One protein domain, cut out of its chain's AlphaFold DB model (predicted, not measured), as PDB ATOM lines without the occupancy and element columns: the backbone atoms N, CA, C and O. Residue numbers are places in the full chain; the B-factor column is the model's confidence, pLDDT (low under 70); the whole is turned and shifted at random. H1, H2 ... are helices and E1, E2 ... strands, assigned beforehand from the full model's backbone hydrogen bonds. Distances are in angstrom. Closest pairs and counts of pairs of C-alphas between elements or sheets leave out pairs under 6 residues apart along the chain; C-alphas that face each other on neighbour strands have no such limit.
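AT A GLANCE: This is residues 40 to 108 and 116 to 170 of the 180 residues of an uncharacterized protein of Paracoccus lutimaris (UniProt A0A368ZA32). A twisted, curled sheet of six strands, E1 to E6, makes a rough, open barrel with the small hairpin E7 and E8, which lies over its hollow side. Helices H2 and H4 pack on the sheet's other face, with short H3 between them along the chain and short H1 after E5. The printed part has 124 residues, with four named helices and eight named strands in the order E1 E2 E3 E4 E5 H1 H2 H3 H4 E6 E7 E8. The large sheet runs E1 E2 E3 E4 E5 E6, all antiparallel; the class is mixed, helices and strands. The whole is compact, with a radius of gyration of the C-alphas of 14.2 A and spans of 37 by 37 by 23 A.

HOW THE PARTS SIT: E1, residues 40 to 43, and E2, residues 46 to 50, form a hairpin, with N 41 and O 48 2.7 A apart. E3, residues 60 to 67, is antiparallel to E2, with N 66 and O 49 at 2.8 A. E4, residues 73 to 80, follows with N 65 and O 75 at 2.8 A. E5, residues 85 to 90, completes a meander, each strand the antiparallel neighbour of the one before; N 76 and O 89 are 2.8 A apart. H1, residues 93 to 97, is not on the sheet. H2, residues 119 to 126, is on it at a height of 8.9 A, over E4, and stands up from the sheet. H1 and H2 only just touch, with 3 pairs of C-alphas within 8 A, the closest those of Met 96 and Pro 119, 6.0 A. H4, residues 137 to 145, is on the same face at a height of 8.5 A, along the strands at 24 degrees to E5 on the local plane. H3, residues 128 to 131, only just touches H4 with 3 such pairs, the closest those of Glu 128 and Ile 140, 7.1 A. E6, residues 152 to 156, is the edge strand beside E5, with N 156 and O 86 at 2.8 A. E7, residues 160 to 163, and E8, residues 166 to 169, are a hairpin, with N 168 and O 161 at 2.8 A. In H2 and H4 every O i to N i+4 pair is within hydrogen-bond range; H1 has 0 of 1, with 1 of 2 O i to N i+3 pairs, and H3 is too short for an O i to N i+4 pair.

IN THESE COORDINATES: E1 begins at C-alpha 40 (566.695, 405.446, 329.202). E3 and E4 each measure 23.0 A, E5 17.3 A and H4 12.1 A. E8 ends at C-alpha 169 (556.653, 397.862, 329.322).

THE WHOLE: The C-alphas farthest apart, those of Ala 44 and Pro 133, are 41.3 A apart. Residues 109 to 115 are not printed, and C-alphas 108 and 116 are 12.6 A apart across this cut. Of the links that are printed whole, none is long. Mean pLDDT of the printed part is 80.2; residues 41 to 46, 68 to 72, 93 to 108 and 116 to 117 are under 70.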
ATOM      1  N   ALA A  40     565.256 405.596 329.350       72.06
ATOM      2  CA  ALA A  40     566.695 405.446 329.202       72.06
ATOM      3  C   ALA A  40     567.349 405.022 330.526       72.06
ATOM      4  O   ALA A  40     567.066 405.565 331.598       72.06
ATOM      5  N   TYR A  41     568.249 404.051 330.424       69.62
ATOM      6  CA  TYR A  41     569.117 403.547 331.473       69.62
ATOM      7  C   TYR A  41     570.556 403.678 331.000       69.62
ATOM      8  O   TYR A  41     570.970 403.018 330.052       69.62
ATOM      9  N   SER A  42     571.338 404.493 331.686       66.75
ATOM     10  CA  SER A  42     572.727 404.744 331.316       66.75
ATOM     11  C   SER A  42     573.633 404.655 332.536       66.75
ATOM     12  O   SER A  42     573.245 404.976 333.655       66.75
ATOM     13  N   SER A  43     574.833 404.142 332.309       61.59
ATOM     14  CA  SER A  43     575.920 403.957 333.266       61.59
ATOM     15  C   SER A  43     577.242 403.934 332.496       61.59
ATOM     16  O   SER A  43     577.241 403.804 331.272       61.59
ATOM     17  N   ALA A  44     578.373 403.950 333.204       60.38
ATOM     18  CA  ALA A  44     579.702 403.888 332.588       60.38
ATOM     19  C   ALA A  44     579.936 402.662 331.673       60.38
ATOM     20  O   ALA A  44     580.836 402.695 330.840       60.38
ATOM     21  N   LYS A  45     579.159 401.578 331.824       59.88
ATOM     22  CA  LYS A  45     579.326 400.320 331.066       59.88
ATOM     23  C   LYS A  45     578.128 399.946 330.191       59.88
ATOM     24  O   LYS A  45     578.197 398.965 329.462       59.88
ATOM     25  N   LEU A  46     577.018 400.673 330.296       61.84
ATOM     26  CA  LEU A  46     575.749 400.275 329.695       61.84
ATOM     27  C   LEU A  46     574.928 401.515 329.381       61.84
ATOM     28  O   LEU A  46     574.635 402.282 330.292       61.84
ATOM     29  N   SER A  47     574.538 401.674 328.122       73.38
ATOM     30  CA  SER A  47     573.543 402.649 327.684       73.38
ATOM     31  C   SER A  47     572.433 401.882 326.988       73.38
ATOM     32  O   SER A  47     572.711 401.107 326.076       73.38
ATOM     33  N   ILE A  48     571.203 402.025 327.465       74.56
ATOM     34  CA  ILE A  48     570.017 401.393 326.895       74.56
ATOM     35  C   ILE A  48     568.917 402.427 326.874       74.56
ATOM     36  O   ILE A  48     568.630 403.028 327.907       74.56
ATOM     37  N   ALA A  49     568.271 402.614 325.737       74.00
ATOM     38  CA  ALA A  49     567.157 403.536 325.633       74.00
ATOM     39  C   ALA A  49     566.051 402.944 324.775       74.00
ATOM     40  O   ALA A  49     566.324 402.305 323.764       74.00
ATOM     41  N   SER A  50     564.799 403.173 325.158       74.31
ATOM     42  CA  SER A  50     563.673 402.995 324.251       74.31
ATOM     43  C   SER A  50     563.321 404.309 323.567       74.31
ATOM     44  O   SER A  50     563.245 405.360 324.207       74.31
ATOM     45  N   TYR A  51     563.064 404.248 322.267       73.50
ATOM     46  CA  TYR A  51     562.443 405.337 321.523       73.50
ATOM     47  C   TYR A  51     560.951 405.455 321.887       73.50
ATOM     48  O   TYR A  51     560.387 404.538 322.509       73.50
ATOM     49  N   PRO A  52     560.297 406.580 321.535       72.06
ATOM     50  CA  PRO A  52     558.846 406.689 321.602       72.06
ATOM     51  C   PRO A  52     558.167 405.502 320.915       72.06
ATOM     52  O   PRO A  52     558.662 404.969 319.924       72.06
ATOM     53  N   VAL A  53     557.046 405.064 321.481       79.56
ATOM     54  CA  VAL A  53     556.265 403.972 320.898       79.56
ATOM     55  C   VAL A  53     555.479 404.499 319.716       79.56
ATOM     56  O   VAL A  53     554.786 405.505 319.827       79.56
ATOM     57  N   GLU A  54     555.536 403.768 318.613       82.56
ATOM     58  CA  GLU A  54     554.745 404.052 317.428       82.56
ATOM     59  C   GLU A  54     553.547 403.112 317.357       82.56
ATOM     60  O   GLU A  54     553.650 401.914 317.626       82.56
ATOM     61  N   ARG A  55     552.388 403.652 316.988       84.00
ATOM     62  CA  ARG A  55     551.200 402.852 316.704       84.00
ATOM     63  C   ARG A  55     551.151 402.568 315.207       84.00
ATOM     64  O   ARG A  55     550.910 403.482 314.428       84.00
ATOM     65  N   LEU A  56     551.356 401.309 314.833       85.75
ATOM     66  CA  LEU A  56     551.352 400.871 313.434       85.75
ATOM     67  C   LEU A  56     549.933 400.583 312.930       85.75
ATOM     68  O   LEU A  56     549.579 400.911 311.802       85.75
ATOM     69  N   SER A  57     549.097 400.000 313.792       87.44
ATOM     70  CA  SER A  57     547.682 399.718 313.532       87.44
ATOM     71  C   SER A  57     546.852 399.987 314.795       87.44
ATOM     72  O   SER A  57     547.430 400.263 315.848       87.44
ATOM     73  N   PRO A  58     545.506 399.901 314.761       87.25
ATOM     74  CA  PRO A  58     544.676 400.122 315.950       87.25
ATOM     75  C   PRO A  58     545.082 399.298 317.183       87.25
ATOM     76  O   PRO A  58     544.843 399.731 318.311       87.25
ATOM     77  N   HIS A  59     545.703 398.134 316.978       90.19
ATOM     78  CA  HIS A  59     546.089 397.223 318.055       90.19
ATOM     79  C   HIS A  59     547.588 396.942 318.122       90.19
ATOM     80  O   HIS A  59     548.043 396.473 319.159       90.19
ATOM     81  N   VAL A  60     548.368 397.245 317.082       92.62
ATOM     82  CA  VAL A  60     549.790 396.887 317.032       92.62
ATOM     83  C   VAL A  60     550.671 398.102 317.295       92.62
ATOM     84  O   VAL A  60     550.580 399.131 316.622       92.62
ATOM     85  N   LEU A  61     551.543 397.957 318.288       90.62
ATOM     86  CA  LEU A  61     552.556 398.928 318.675       90.62
ATOM     87  C   LEU A  61     553.941 398.457 318.254       90.62
ATOM     88  O   LEU A  61     554.232 397.264 318.322       90.62
ATOM     89  N   ARG A  62     554.810 399.413 317.935       90.62
ATOM     90  CA  ARG A  62     556.244 399.221 317.755       90.62
ATOM     91  C   ARG A  62     557.017 399.988 318.814       90.62
ATOM     92  O   ARG A  62     556.781 401.175 319.026       90.62
ATOM     93  N   GLN A  63     557.976 399.322 319.442       87.50
ATOM     94  CA  GLN A  63     558.964 399.965 320.300       87.50
ATOM     95  C   GLN A  63     560.365 399.567 319.865       87.50
ATOM     96  O   GLN A  63     560.666 398.382 319.750       87.50
ATOM     97  N   VAL A  64     561.233 400.554 319.669       86.31
ATOM     98  CA  VAL A  64     562.653 400.316 319.398       86.31
ATOM     99  C   VAL A  64     563.434 400.526 320.686       86.31
ATOM    100  O   VAL A  64     563.283 401.561 321.333       86.31
ATOM    101  N   VAL A  65     564.266 399.556 321.056       83.69
ATOM    102  CA  VAL A  65     565.215 399.643 322.168       83.69
ATOM    103  C   VAL A  65     566.624 399.553 321.607       83.69
ATOM    104  O   VAL A  65     566.967 398.583 320.938       83.69
ATOM    105  N   THR A  66     567.456 400.550 321.880       80.00
ATOM    106  CA  THR A  66     568.895 400.484 321.633       80.00
ATOM    107  C   THR A  66     569.611 400.013 322.879       80.00
ATOM    108  O   THR A  66     569.246 400.400 323.988       80.00
ATOM    109  N   LYS A  67     570.661 399.214 322.699       77.69
ATOM    110  CA  LYS A  67     571.656 398.937 323.737       77.69
ATOM    111  C   LYS A  67     573.057 399.164 323.175       77.69
ATOM    112  O   LYS A  67     573.329 398.775 322.046       77.69
ATOM    113  N   GLY A  68     573.937 399.772 323.961       66.75
ATOM    114  CA  GLY A  68     575.318 400.088 323.589       66.75
ATOM    115  C   GLY A  68     575.638 401.581 323.688       66.75
ATOM    116  O   GLY A  68     574.761 402.432 323.574       66.75
ATOM    117  N   ALA A  69     576.911 401.900 323.939       53.38
ATOM    118  CA  ALA A  69     577.394 403.281 324.072       53.38
ATOM    119  C   ALA A  69     578.046 403.833 322.785       53.38
ATOM    120  O   ALA A  69     578.073 405.045 322.595       53.38
ATOM    121  N   CYS A  70     578.574 402.959 321.913       48.12
ATOM    122  CA  CYS A  70     579.317 403.336 320.693       48.12
ATOM    123  C   CYS A  70     579.091 402.346 319.537       48.12
ATOM    124  O   CYS A  70     578.870 402.753 318.403       48.12
ATOM    125  N   ILE A  71     579.126 401.047 319.840       54.88
ATOM    126  CA  ILE A  71     578.614 399.967 318.990       54.88
ATOM    127  C   ILE A  71     577.371 399.452 319.703       54.88
ATOM    128  O   ILE A  71     577.414 399.235 320.919       54.88
ATOM    129  N   GLY A  72     576.269 399.328 318.975       64.19
ATOM    130  CA  GLY A  72     574.993 398.993 319.573       64.19
ATOM    131  C   GLY A  72     574.199 397.975 318.781       64.19
ATOM    132  O   GLY A  72     574.415 397.745 317.593       64.19
ATOM    133  N   GLU A  73     573.261 397.370 319.489       77.56
ATOM    134  CA  GLU A  73     572.194 396.570 318.919       77.56
ATOM    135  C   GLU A  73     570.896 397.374 319.005       77.56
ATOM    136  O   GLU A  73     570.640 398.081 319.988       77.56
ATOM    137  N   GLN A  74     570.079 397.253 317.963       82.50
ATOM    138  CA  GLN A  74     568.698 397.708 317.964       82.50
ATOM    139  C   GLN A  74     567.799 396.486 318.066       82.50
ATOM    140  O   GLN A  74     567.915 395.554 317.275       82.50
ATOM    141  N   ILE A  75     566.891 396.521 319.031       89.00
ATOM    142  CA  ILE A  75     565.844 395.530 319.219       89.00
ATOM    143  C   ILE A  75     564.526 396.210 318.879       89.00
ATOM    144  O   ILE A  75     564.196 397.253 319.446       89.00
ATOM    145  N   VAL A  76     563.770 395.627 317.960       91.88
ATOM    146  CA  VAL A  76     562.433 396.094 317.606       91.88
ATOM    147  C   VAL A  76     561.416 395.128 318.191       91.88
ATOM    148  O   VAL A  76     561.439 393.929 317.919       91.88
ATOM    149  N   PHE A  77     560.524 395.668 319.010       93.88
ATOM    150  CA  PHE A  77     559.402 394.967 319.610       93.88
ATOM    151  C   PHE A  77     558.119 395.338 318.879       93.88
ATOM    152  O   PHE A  77     557.827 396.522 318.719       93.88
ATOM    153  N   TYR A  78     557.327 394.333 318.526       95.38
ATOM    154  CA  TYR A  78     555.951 394.474 318.066       95.38
ATOM    155  C   TYR A  78     555.028 393.896 319.124       95.38
ATOM    156  O   TYR A  78     555.215 392.756 319.551       95.38
ATOM    157  N   TYR A  79     554.032 394.658 319.556       95.19
ATOM    158  CA  TYR A  79     553.107 394.226 320.596       95.19
ATOM    159  C   TYR A  79     551.665 394.445 320.156       95.19
ATOM    160  O   TYR A  79     551.273 395.568 319.847       95.19
ATOM    161  N   ASP A  80     550.883 393.369 320.143       95.19
ATOM    162  CA  ASP A  80     549.450 393.396 319.881       95.19
ATOM    163  C   ASP A  80     548.699 393.602 321.205       95.19
ATOM    164  O   ASP A  80     548.612 392.721 322.065       95.19
ATOM    165  N   CYS A  81     548.141 394.798 321.358       91.44
ATOM    166  CA  CYS A  81     547.345 395.220 322.500       91.44
ATOM    167  C   CYS A  81     546.038 394.439 322.663       91.44
ATOM    168  O   CYS A  81     545.570 394.315 323.793       91.44
ATOM    169  N   ALA A  82     545.440 393.945 321.577       93.06
ATOM    170  CA  ALA A  82     544.208 393.166 321.637       93.06
ATOM    171  C   ALA A  82     544.488 391.740 322.124       93.06
ATOM    172  O   ALA A  82     543.716 391.188 322.906       93.06
ATOM    173  N   GLN A  83     545.612 391.162 321.699       94.44
ATOM    174  CA  GLN A  83     545.977 389.782 322.030       94.44
ATOM    175  C   GLN A  83     546.886 389.658 323.260       94.44
ATOM    176  O   GLN A  83     547.105 388.553 323.752       94.44
ATOM    177  N   GLY A  84     547.433 390.766 323.764       94.50
ATOM    178  CA  GLY A  84     548.293 390.770 324.950       94.50
ATOM    179  C   GLY A  84     549.643 390.073 324.743       94.50
ATOM    180  O   GLY A  84     550.270 389.632 325.705       94.50
ATOM    181  N   ARG A  85     550.079 389.946 323.488       95.94
ATOM    182  CA  ARG A  85     551.282 389.215 323.080       95.94
ATOM    183  C   ARG A  85     552.059 390.013 322.046       95.94
ATOM    184  O   ARG A  85     551.545 390.953 321.451       95.94
ATOM    185  N   GLY A  86     553.294 389.614 321.800       96.06
ATOM    186  CA  GLY A  86     554.147 390.301 320.848       96.06
ATOM    187  C   GLY A  86     555.234 389.418 320.277       96.06
ATOM    188  O   GLY A  86     555.324 388.222 320.570       96.06
ATOM    189  N   VAL A  87     556.074 390.038 319.468       97.31
ATOM    190  CA  VAL A  87     557.275 389.445 318.894       97.31
ATOM    191  C   VAL A  87     558.391 390.473 318.955       97.31
ATOM    192  O   VAL A  87     558.141 391.677 319.001       97.31
ATOM    193  N   TRP A  88     559.628 390.010 318.990       95.75
ATOM    194  CA  TRP A  88     560.787 390.883 318.916       95.75
ATOM    195  C   TRP A  88     561.774 390.355 317.897       95.75
ATOM    196  O   TRP A  88     561.811 389.159 317.595       95.75
ATOM    197  N   LEU A  89     562.572 391.267 317.373       94.19
ATOM    198  CA  LEU A  89     563.700 390.949 316.523       94.19
ATOM    199  C   LEU A  89     564.861 391.888 316.834       94.19
ATOM    200  O   LEU A  89     564.665 393.051 317.184       94.19
ATOM    201  N   GLY A  90     566.061 391.337 316.763       88.62
ATOM    202  CA  GLY A  90     567.317 391.993 317.082       88.62
ATOM    203  C   GLY A  90     568.403 391.543 316.115       88.62
ATOM    204  O   GLY A  90     568.128 391.066 315.011       88.62
ATOM    205  N   GLY A  91     569.643 391.683 316.549       80.06
ATOM    206  CA  GLY A  91     570.827 391.405 315.760       80.06
ATOM    207  C   GLY A  91     571.809 392.564 315.836       80.06
ATOM    208  O   GLY A  91     571.445 393.741 315.781       80.06
ATOM    209  N   GLU A  92     573.084 392.222 315.972       73.62
ATOM    210  CA  GLU A  92     574.150 393.214 316.036       73.62
ATOM    211  C   GLU A  92     574.314 393.925 314.696       73.62
ATOM    212  O   GLU A  92     574.176 393.321 313.634       73.62
ATOM    213  N   PHE A  93     574.688 395.201 314.732       65.94
ATOM    214  CA  PHE A  93     574.965 395.987 313.532       65.94
ATOM    215  C   PHE A  93     575.908 395.281 312.534       65.94
ATOM    216  O   PHE A  93     575.653 395.256 311.328       65.94
ATOM    217  N   SER A  94     576.969 394.656 313.052       62.59
ATOM    218  CA  SER A  94     577.990 393.922 312.290       62.59
ATOM    219  C   SER A  94     577.407 392.830 311.390       62.59
ATOM    220  O   SER A  94     577.994 392.515 310.357       62.59
ATOM    221  N   THR A  95     576.242 392.284 311.744       61.03
ATOM    222  CA  THR A  95     575.606 391.189 311.008       61.03
ATOM    223  C   THR A  95     575.047 391.626 309.653       61.03
ATOM    224  O   THR A  95     575.026 390.819 308.735       61.03
ATOM    225  N   MET A  96     574.705 392.900 309.438       56.88
ATOM    226  CA  MET A  96     574.158 393.363 308.149       56.88
ATOM    227  C   MET A  96     575.158 393.307 306.986       56.88
ATOM    228  O   MET A  96     574.755 393.125 305.840       56.88
ATOM    229  N   GLY A  97     576.457 393.461 307.263       49.41
ATOM    230  CA  GLY A  97     577.510 393.519 306.241       49.41
ATOM    231  C   GLY A  97     578.049 392.160 305.784       49.41
ATOM    232  O   GLY A  97     578.964 392.128 304.966       49.41
ATOM    233  N   VAL A  98     577.532 391.053 306.328       50.88
ATOM    234  CA  VAL A  98     578.090 389.701 306.124       50.88
ATOM    235  C   VAL A  98     577.162 388.762 305.348       50.88
ATOM    236  O   VAL A  98     577.594 387.679 304.955       50.88
ATOM    237  N   PHE A  99     575.903 389.146 305.101       48.81
ATOM    238  CA  PHE A  99     574.909 388.266 304.476       48.81
ATOM    239  C   PHE A  99     574.548 388.681 303.048       48.81
ATOM    240  O   PHE A  99     574.360 389.857 302.744       48.81
ATOM    241  N   SER A 100     574.418 387.668 302.183       41.09
ATOM    242  CA  SER A 100     573.952 387.787 300.802       41.09
ATOM    243  C   SER A 100     572.580 387.102 300.646       41.09
ATOM    244  O   SER A 100     572.406 386.001 301.175       41.09
ATOM    245  N   PRO A 101     571.610 387.696 299.925       51.97
ATOM    246  CA  PRO A 101     571.711 388.992 299.261       51.97
ATOM    247  C   PRO A 101     571.751 390.135 300.277       51.97
ATOM    248  O   PRO A 101     571.017 390.127 301.268       51.97
ATOM    249  N   GLU A 102     572.618 391.114 300.011       51.75
ATOM    250  CA  GLU A 102     572.621 392.354 300.776       51.75
ATOM    251  C   GLU A 102     571.222 392.989 300.690       51.75
ATOM    252  O   GLU A 102     570.589 392.960 299.625       51.75
ATOM    253  N   PRO A 103     570.729 393.586 301.782       51.94
ATOM    254  CA  PRO A 103     569.506 394.358 301.727       51.94
ATOM    255  C   PRO A 103     569.618 395.461 300.658       51.94
ATOM    256  O   PRO A 103     570.667 396.110 300.571       51.94
ATOM    257  N   PRO A 104     568.578 395.705 299.834       51.69
ATOM    258  CA  PRO A 104     568.625 396.746 298.816       51.69
ATOM    259  C   PRO A 104     568.957 398.097 299.461       51.69
ATOM    260  O   PRO A 104     568.185 398.643 300.254       51.69
ATOM    261  N   LYS A 105     570.142 398.621 299.133       50.94
ATOM    262  CA  LYS A 105     570.617 399.938 299.562       50.94
ATOM    263  C   LYS A 105     569.774 400.992 298.846       50.94
ATOM    264  O   LYS A 105     569.926 401.189 297.640       50.94
ATOM    265  N   LYS A 106     568.881 401.686 299.558       39.59
ATOM    266  CA  LYS A 106     568.258 402.904 299.022       39.59
ATOM    267  C   LYS A 106     569.362 403.963 298.876       39.59
ATOM    268  O   LYS A 106     569.989 404.342 299.855       39.59
ATOM    269  N   SER A 107     569.644 404.321 297.625       36.69
ATOM    270  CA  SER A 107     570.542 405.369 297.108       36.69
ATOM    271  C   SER A 107     571.334 406.250 298.097       36.69
ATOM    272  O   SER A 107     570.764 406.999 298.884       36.69
ATOM    273  N   ALA A 108     572.654 406.271 297.876       40.31
ATOM    274  CA  ALA A 108     573.579 407.400 298.036       40.31
ATOM    275  C   ALA A 108     573.465 408.256 299.313       40.31
ATOM    276  O   ALA A 108     573.244 409.461 299.260       40.31
ATOM    277  N   SER A 116     574.466 403.385 310.571       51.00
ATOM    278  CA  SER A 116     573.598 402.579 309.708       51.00
ATOM    279  C   SER A 116     572.636 401.743 310.574       51.00
ATOM    280  O   SER A 116     573.009 401.292 311.660       51.00
ATOM    281  N   PRO A 117     571.373 401.580 310.149       61.28
ATOM    282  CA  PRO A 117     570.392 400.835 310.925       61.28
ATOM    283  C   PRO A 117     570.853 399.381 311.064       61.28
ATOM    284  O   PRO A 117     571.254 398.751 310.082       61.28
ATOM    285  N   GLY A 118     570.815 398.846 312.287       74.00
ATOM    286  CA  GLY A 118     571.045 397.419 312.510       74.00
ATOM    287  C   GLY A 118     569.958 396.570 311.829       74.00
ATOM    288  O   GLY A 118     568.968 397.119 311.333       74.00
ATOM    289  N   PRO A 119     570.088 395.231 311.839       83.81
ATOM    290  CA  PRO A 119     569.118 394.311 311.237       83.81
ATOM    291  C   PRO A 119     567.663 394.655 311.547       83.81
ATOM    292  O   PRO A 119     566.825 394.762 310.652       83.81
ATOM    293  N   ALA A 120     567.367 394.907 312.821       87.25
ATOM    294  CA  ALA A 120     566.004 395.150 313.247       87.25
ATOM    295  C   ALA A 120     565.430 396.480 312.742       87.25
ATOM    296  O   ALA A 120     564.285 396.520 312.293       87.25
ATOM    297  N   ALA A 121     566.227 397.551 312.749       80.19
ATOM    298  CA  ALA A 121     565.800 398.830 312.192       80.19
ATOM    299  C   ALA A 121     565.648 398.757 310.669       80.19
ATOM    300  O   ALA A 121     564.661 399.257 310.136       80.19
ATOM    301  N   TYR A 122     566.544 398.051 309.968       83.00
ATOM    302  CA  TYR A 122     566.392 397.848 308.530       83.00
ATOM    303  C   TYR A 122     565.085 397.116 308.199       83.00
ATOM    304  O   TYR A 122     564.364 397.525 307.284       83.00
ATOM    305  N   PHE A 123     564.759 396.054 308.946       89.12
ATOM    306  CA  PHE A 123     563.488 395.345 308.804       89.12
ATOM    307  C   PHE A 123     562.298 396.295 309.002       89.12
ATOM    308  O   PHE A 123     561.409 396.332 308.150       89.12
ATOM    309  N   ALA A 124     562.309 397.079 310.086       88.00
ATOM    310  CA  ALA A 124     561.252 398.033 310.422       88.00
ATOM    311  C   ALA A 124     561.062 399.127 309.354       88.00
ATOM    312  O   ALA A 124     559.943 399.548 309.079       88.00
ATOM    313  N   GLU A 125     562.139 399.573 308.711       84.44
ATOM    314  CA  GLU A 125     562.082 400.622 307.689       84.44
ATOM    315  C   GLU A 125     561.677 400.100 306.301       84.44
ATOM    316  O   GLU A 125     560.996 400.801 305.552       84.44
ATOM    317  N   ASN A 126     562.103 398.887 305.931       84.31
ATOM    318  CA  ASN A 126     562.056 398.434 304.534       84.31
ATOM    319  C   ASN A 126     561.093 397.271 304.284       84.31
ATOM    320  O   ASN A 126     560.586 397.135 303.172       84.31
ATOM    321  N   LEU A 127     560.846 396.420 305.283       90.31
ATOM    322  CA  LEU A 127     560.021 395.216 305.128       90.31
ATOM    323  C   LEU A 127     558.713 395.307 305.911       90.31
ATOM    324  O   LEU A 127     557.671 394.902 305.402       90.31
ATOM    325  N   GLU A 128     558.741 395.873 307.113       92.81
ATOM    326  CA  GLU A 128     557.561 396.059 307.959       92.81
ATOM    327  C   GLU A 128     556.397 396.808 307.269       92.81
ATOM    328  O   GLU A 128     555.253 396.375 307.434       92.81
ATOM    329  N   PRO A 129     556.611 397.847 306.429       92.12
ATOM    330  CA  PRO A 129     555.497 398.526 305.761       92.12
ATOM    331  C   PRO A 129     554.658 397.613 304.855       92.12
ATOM    332  O   PRO A 129     553.499 397.914 304.584       92.12
ATOM    333  N   THR A 130     555.204 396.474 304.409       94.81
ATOM    334  CA  THR A 130     554.467 395.501 303.581       94.81
ATOM    335  C   THR A 130     553.361 394.759 304.341       94.81
ATOM    336  O   THR A 130     552.508 394.143 303.709       94.81
ATOM    337  N   PHE A 131     553.341 394.840 305.677       95.38
ATOM    338  CA  PHE A 131     552.302 394.245 306.525       95.38
ATOM    339  C   PHE A 131     551.141 395.208 306.824       95.38
ATOM    340  O   PHE A 131     550.171 394.820 307.485       95.38
ATOM    341  N   ALA A 132     551.211 396.456 306.355       92.25
ATOM    342  CA  ALA A 132     550.128 397.417 306.505       92.25
ATOM    343  C   ALA A 132     548.848 396.963 305.764       92.25
ATOM    344  O   ALA A 132     548.927 396.268 304.751       92.25
ATOM    345  N   PRO A 133     547.652 397.371 306.230       90.44
ATOM    346  CA  PRO A 133     547.395 398.165 307.438       90.44
ATOM    347  C   PRO A 133     547.238 397.319 308.715       90.44
ATOM    348  O   PRO A 133     547.073 397.874 309.798       90.44
ATOM    349  N   GLY A 134     547.232 395.985 308.606       89.25
ATOM    350  CA  GLY A 134     546.905 395.091 309.723       89.25
ATOM    351  C   GLY A 134     548.060 394.859 310.698       89.25
ATOM    352  O   GLY A 134     547.838 394.829 311.908       89.25
ATOM    353  N   TYR A 135     549.282 394.748 310.172       94.25
ATOM    354  CA  TYR A 135     550.505 394.429 310.915       94.25
ATOM    355  C   TYR A 135     550.403 393.124 311.722       94.25
ATOM    356  O   TYR A 135     550.635 393.107 312.928       94.25
ATOM    357  N   ASP A 136     550.071 392.011 311.057       96.06
ATOM    358  CA  ASP A 136     550.042 390.685 311.691       96.06
ATOM    359  C   ASP A 136     551.421 390.321 312.278       96.06
ATOM    360  O   ASP A 136     552.392 390.070 311.555       96.06
ATOM    361  N   ILE A 137     551.495 390.274 313.609       96.50
ATOM    362  CA  ILE A 137     552.729 390.012 314.353       96.50
ATOM    363  C   ILE A 137     553.293 388.602 314.114       96.50
ATOM    364  O   ILE A 137     554.506 388.411 314.213       96.50
ATOM    365  N   ASP A 138     552.463 387.615 313.762       97.06
ATOM    366  CA  ASP A 138     552.935 386.269 313.424       97.06
ATOM    367  C   ASP A 138     553.563 386.235 312.035       97.06
ATOM    368  O   ASP A 138     554.595 385.584 311.836       97.06
ATOM    369  N   ALA A 139     552.986 386.978 311.091       97.38
ATOM    370  CA  ALA A 139     553.547 387.141 309.758       97.38
ATOM    371  C   ALA A 139     554.878 387.914 309.806       97.38
ATOM    372  O   ALA A 139     555.848 387.500 309.167       97.38
ATOM    373  N   ILE A 140     554.959 388.966 310.631       97.38
ATOM    374  CA  ILE A 140     556.199 389.714 310.898       97.38
ATOM    375  C   ILE A 140     557.283 388.781 311.445       97.38
ATOM    376  O   ILE A 140     558.371 388.711 310.876       97.38
ATOM    377  N   HIS A 141     556.985 388.016 312.501       97.31
ATOM    378  CA  HIS A 141     557.950 387.082 313.089       97.31
ATOM    379  C   HIS A 141     558.379 385.993 312.107       97.31
ATOM    380  O   HIS A 141     559.561 385.678 312.016       97.31
ATOM    381  N   THR A 142     557.443 385.435 311.338       97.38
ATOM    382  CA  THR A 142     557.754 384.410 310.331       97.38
ATOM    383  C   THR A 142     558.674 384.963 309.246       97.38
ATOM    384  O   THR A 142     559.654 384.317 308.881       97.38
ATOM    385  N   LYS A 143     558.406 386.182 308.759       95.38
ATOM    386  CA  LYS A 143     559.271 386.845 307.782       95.38
ATOM    387  C   LYS A 143     560.645 387.143 308.368       95.38
ATOM    388  O   LYS A 143     561.630 386.882 307.691       95.38
ATOM    389  N   ALA A 144     560.711 387.656 309.595       93.25
ATOM    390  CA  ALA A 144     561.964 387.951 310.282       93.25
ATOM    391  C   ALA A 144     562.814 386.686 310.478       93.25
ATOM    392  O   ALA A 144     563.975 386.672 310.092       93.25
ATOM    393  N   ALA A 145     562.218 385.596 310.968       93.75
ATOM    394  CA  ALA A 145     562.896 384.318 311.190       93.75
ATOM    395  C   ALA A 145     563.413 383.652 309.901       93.75
ATOM    396  O   ALA A 145     564.320 382.827 309.956       93.75
ATOM    397  N   ALA A 146     562.844 383.992 308.741       92.38
ATOM    398  CA  ALA A 146     563.304 383.500 307.444       92.38
ATOM    399  C   ALA A 146     564.483 384.306 306.865       92.38
ATOM    400  O   ALA A 146     565.039 383.915 305.837       92.38
ATOM    401  N   LEU A 147     564.843 385.445 307.466       87.69
ATOM    402  CA  LEU A 147     565.903 386.316 306.965       87.69
ATOM    403  C   LEU A 147     567.242 385.949 307.618       87.69
ATOM    404  O   LEU A 147     567.355 386.016 308.839       87.69
ATOM    405  N   PRO A 148     568.287 385.636 306.831       83.50
ATOM    406  CA  PRO A 148     569.563 385.159 307.372       83.50
ATOM    407  C   PRO A 148     570.313 386.212 308.202       83.50
ATOM    408  O   PRO A 148     571.166 385.861 309.009       83.50
ATOM    409  N   TRP A 149     569.990 387.495 308.019       78.75
ATOM    410  CA  TRP A 149     570.590 388.620 308.738       78.75
ATOM    411  C   TRP A 149     569.824 389.032 310.004       78.75
ATOM    412  O   TRP A 149     570.328 389.848 310.769       78.75
ATOM    413  N   ILE A 150     568.645 388.456 310.272       86.25
ATOM    414  CA  ILE A 150     567.992 388.554 311.584       86.25
ATOM    415  C   ILE A 150     568.472 387.370 312.424       86.25
ATOM    416  O   ILE A 150     567.936 386.267 312.351       86.25
ATOM    417  N   THR A 151     569.510 387.588 313.227       85.69
ATOM    418  CA  THR A 151     570.116 386.522 314.044       85.69
ATOM    419  C   THR A 151     569.412 386.308 315.378       85.69
ATOM    420  O   THR A 151     569.644 385.302 316.046       85.69
ATOM    421  N   GLN A 152     568.544 387.240 315.776       90.75
ATOM    422  CA  GLN A 152     567.796 387.170 317.020       90.75
ATOM    423  C   GLN A 152     566.328 387.494 316.767       90.75
ATOM    424  O   GLN A 152     565.995 388.550 316.231       90.75
ATOM    425  N   THR A 153     565.437 386.599 317.178       94.75
ATOM    426  CA  THR A 153     563.996 386.846 317.176       94.75
ATOM    427  C   THR A 153     563.306 385.954 318.196       94.75
ATOM    428  O   THR A 153     563.820 384.896 318.568       94.75
ATOM    429  N   GLY A 154     562.140 386.375 318.673       96.06
ATOM    430  CA  GLY A 154     561.347 385.559 319.572       96.06
ATOM    431  C   GLY A 154     559.941 386.085 319.796       96.06
ATOM    432  O   GLY A 154     559.542 387.147 319.315       96.06
ATOM    433  N   ARG A 155     559.182 385.309 320.566       96.56
ATOM    434  CA  ARG A 155     557.796 385.598 320.943       96.56
ATOM    435  C   ARG A 155     557.723 386.152 322.361       96.56
ATOM    436  O   ARG A 155     558.567 385.860 323.204       96.56
ATOM    437  N   ILE A 156     556.683 386.932 322.617       94.56
ATOM    438  CA  ILE A 156     556.441 387.637 323.871       94.56
ATOM    439  C   ILE A 156     555.032 387.290 324.337       94.56
ATOM    440  O   ILE A 156     554.063 387.542 323.626       94.56
ATOM    441  N   SER A 157     554.912 386.729 325.536       92.38
ATOM    442  CA  SER A 157     553.627 386.360 326.145       92.38
ATOM    443  C   SER A 157     553.136 387.356 327.197       92.38
ATOM    444  O   SER A 157     552.026 387.213 327.698       92.38
ATOM    445  N   THR A 158     553.954 388.350 327.563       87.88
ATOM    446  CA  THR A 158     553.588 389.379 328.544       87.88
ATOM    447  C   THR A 158     554.081 390.756 328.100       87.88
ATOM    448  O   THR A 158     555.122 390.850 327.457       87.88
ATOM    449  N   PRO A 159     553.415 391.856 328.483       85.06
ATOM    450  CA  PRO A 159     553.844 393.201 328.100       85.06
ATOM    451  C   PRO A 159     555.157 393.657 328.742       85.06
ATOM    452  O   PRO A 159     555.657 394.722 328.396       85.06
ATOM    453  N   LYS A 160     555.700 392.910 329.708       89.00
ATOM    454  CA  LYS A 160     556.936 393.267 330.401       89.00
ATOM    455  C   LYS A 160     558.086 392.464 329.820       89.00
ATOM    456  O   LYS A 160     558.077 391.238 329.883       89.00
ATOM    457  N   VAL A 161     559.088 393.163 329.308       88.06
ATOM    458  CA  VAL A 161     560.324 392.555 328.813       88.06
ATOM    459  C   VAL A 161     561.515 393.115 329.568       88.06
ATOM    460  O   VAL A 161     561.462 394.221 330.106       88.06
ATOM    461  N   THR A 162     562.591 392.340 329.611       87.50
ATOM    462  CA  THR A 162     563.843 392.751 330.237       87.50
ATOM    463  C   THR A 162     564.932 392.738 329.179       87.50
ATOM    464  O   THR A 162     565.170 391.704 328.562       87.50
ATOM    465  N   VAL A 163     565.606 393.869 328.995       83.06
ATOM    466  CA  VAL A 163     566.777 393.991 328.117       83.06
ATOM    467  C   VAL A 163     567.964 394.331 329.008       83.06
ATOM    468  O   VAL A 163     567.917 395.332 329.721       83.06
ATOM    469  N   GLU A 164     568.985 393.467 329.037       82.06
ATOM    470  CA  GLU A 164     570.189 393.630 329.882       82.06
ATOM    471  C   GLU A 164     569.856 393.918 331.366       82.06
ATOM    472  O   GLU A 164     570.400 394.818 332.011       82.06
ATOM    473  N   GLY A 165     568.874 393.198 331.915       81.12
ATOM    474  CA  GLY A 165     568.429 393.378 333.301       81.12
ATOM    475  C   GLY A 165     567.588 394.638 333.563       81.12
ATOM    476  O   GLY A 165     567.238 394.894 334.717       81.12
ATOM    477  N   LYS A 166     567.244 395.430 332.537       82.62
ATOM    478  CA  LYS A 166     566.387 396.618 332.662       82.62
ATOM    479  C   LYS A 166     564.967 396.363 332.150       82.62
ATOM    480  O   LYS A 166     564.816 395.806 331.064       82.62
ATOM    481  N   PRO A 167     563.930 396.745 332.916       82.94
ATOM    482  CA  PRO A 167     562.548 396.462 332.556       82.94
ATOM    483  C   PRO A 167     562.000 397.471 331.541       82.94
ATOM    484  O   PRO A 167     562.172 398.678 331.692       82.94
ATOM    485  N   PHE A 168     561.242 396.973 330.572       83.50
ATOM    486  CA  PHE A 168     560.472 397.751 329.604       83.50
ATOM    487  C   PHE A 168     559.024 397.257 329.591       83.50
ATOM    488  O   PHE A 168     558.758 396.066 329.764       83.50
ATOM    489  N   ASN A 169     558.077 398.177 329.410       87.25
ATOM    490  CA  ASN A 169     556.653 397.862 329.322       87.25
ATOM    491  C   ASN A 169     556.131 398.187 327.921       87.25
ATOM    492  O   ASN A 169     555.864 399.346 327.621       87.25
ATOM    493  N   LEU A 170     555.927 397.158 327.104       86.00
ATOM    494  CA  LEU A 170     555.485 397.269 325.714       86.00
ATOM    495  C   LEU A 170     554.027 397.734 325.583       86.00
ATOM    496  O   LEU A 170     553.653 398.340 324.585       86.00
TER     497      LEU A 170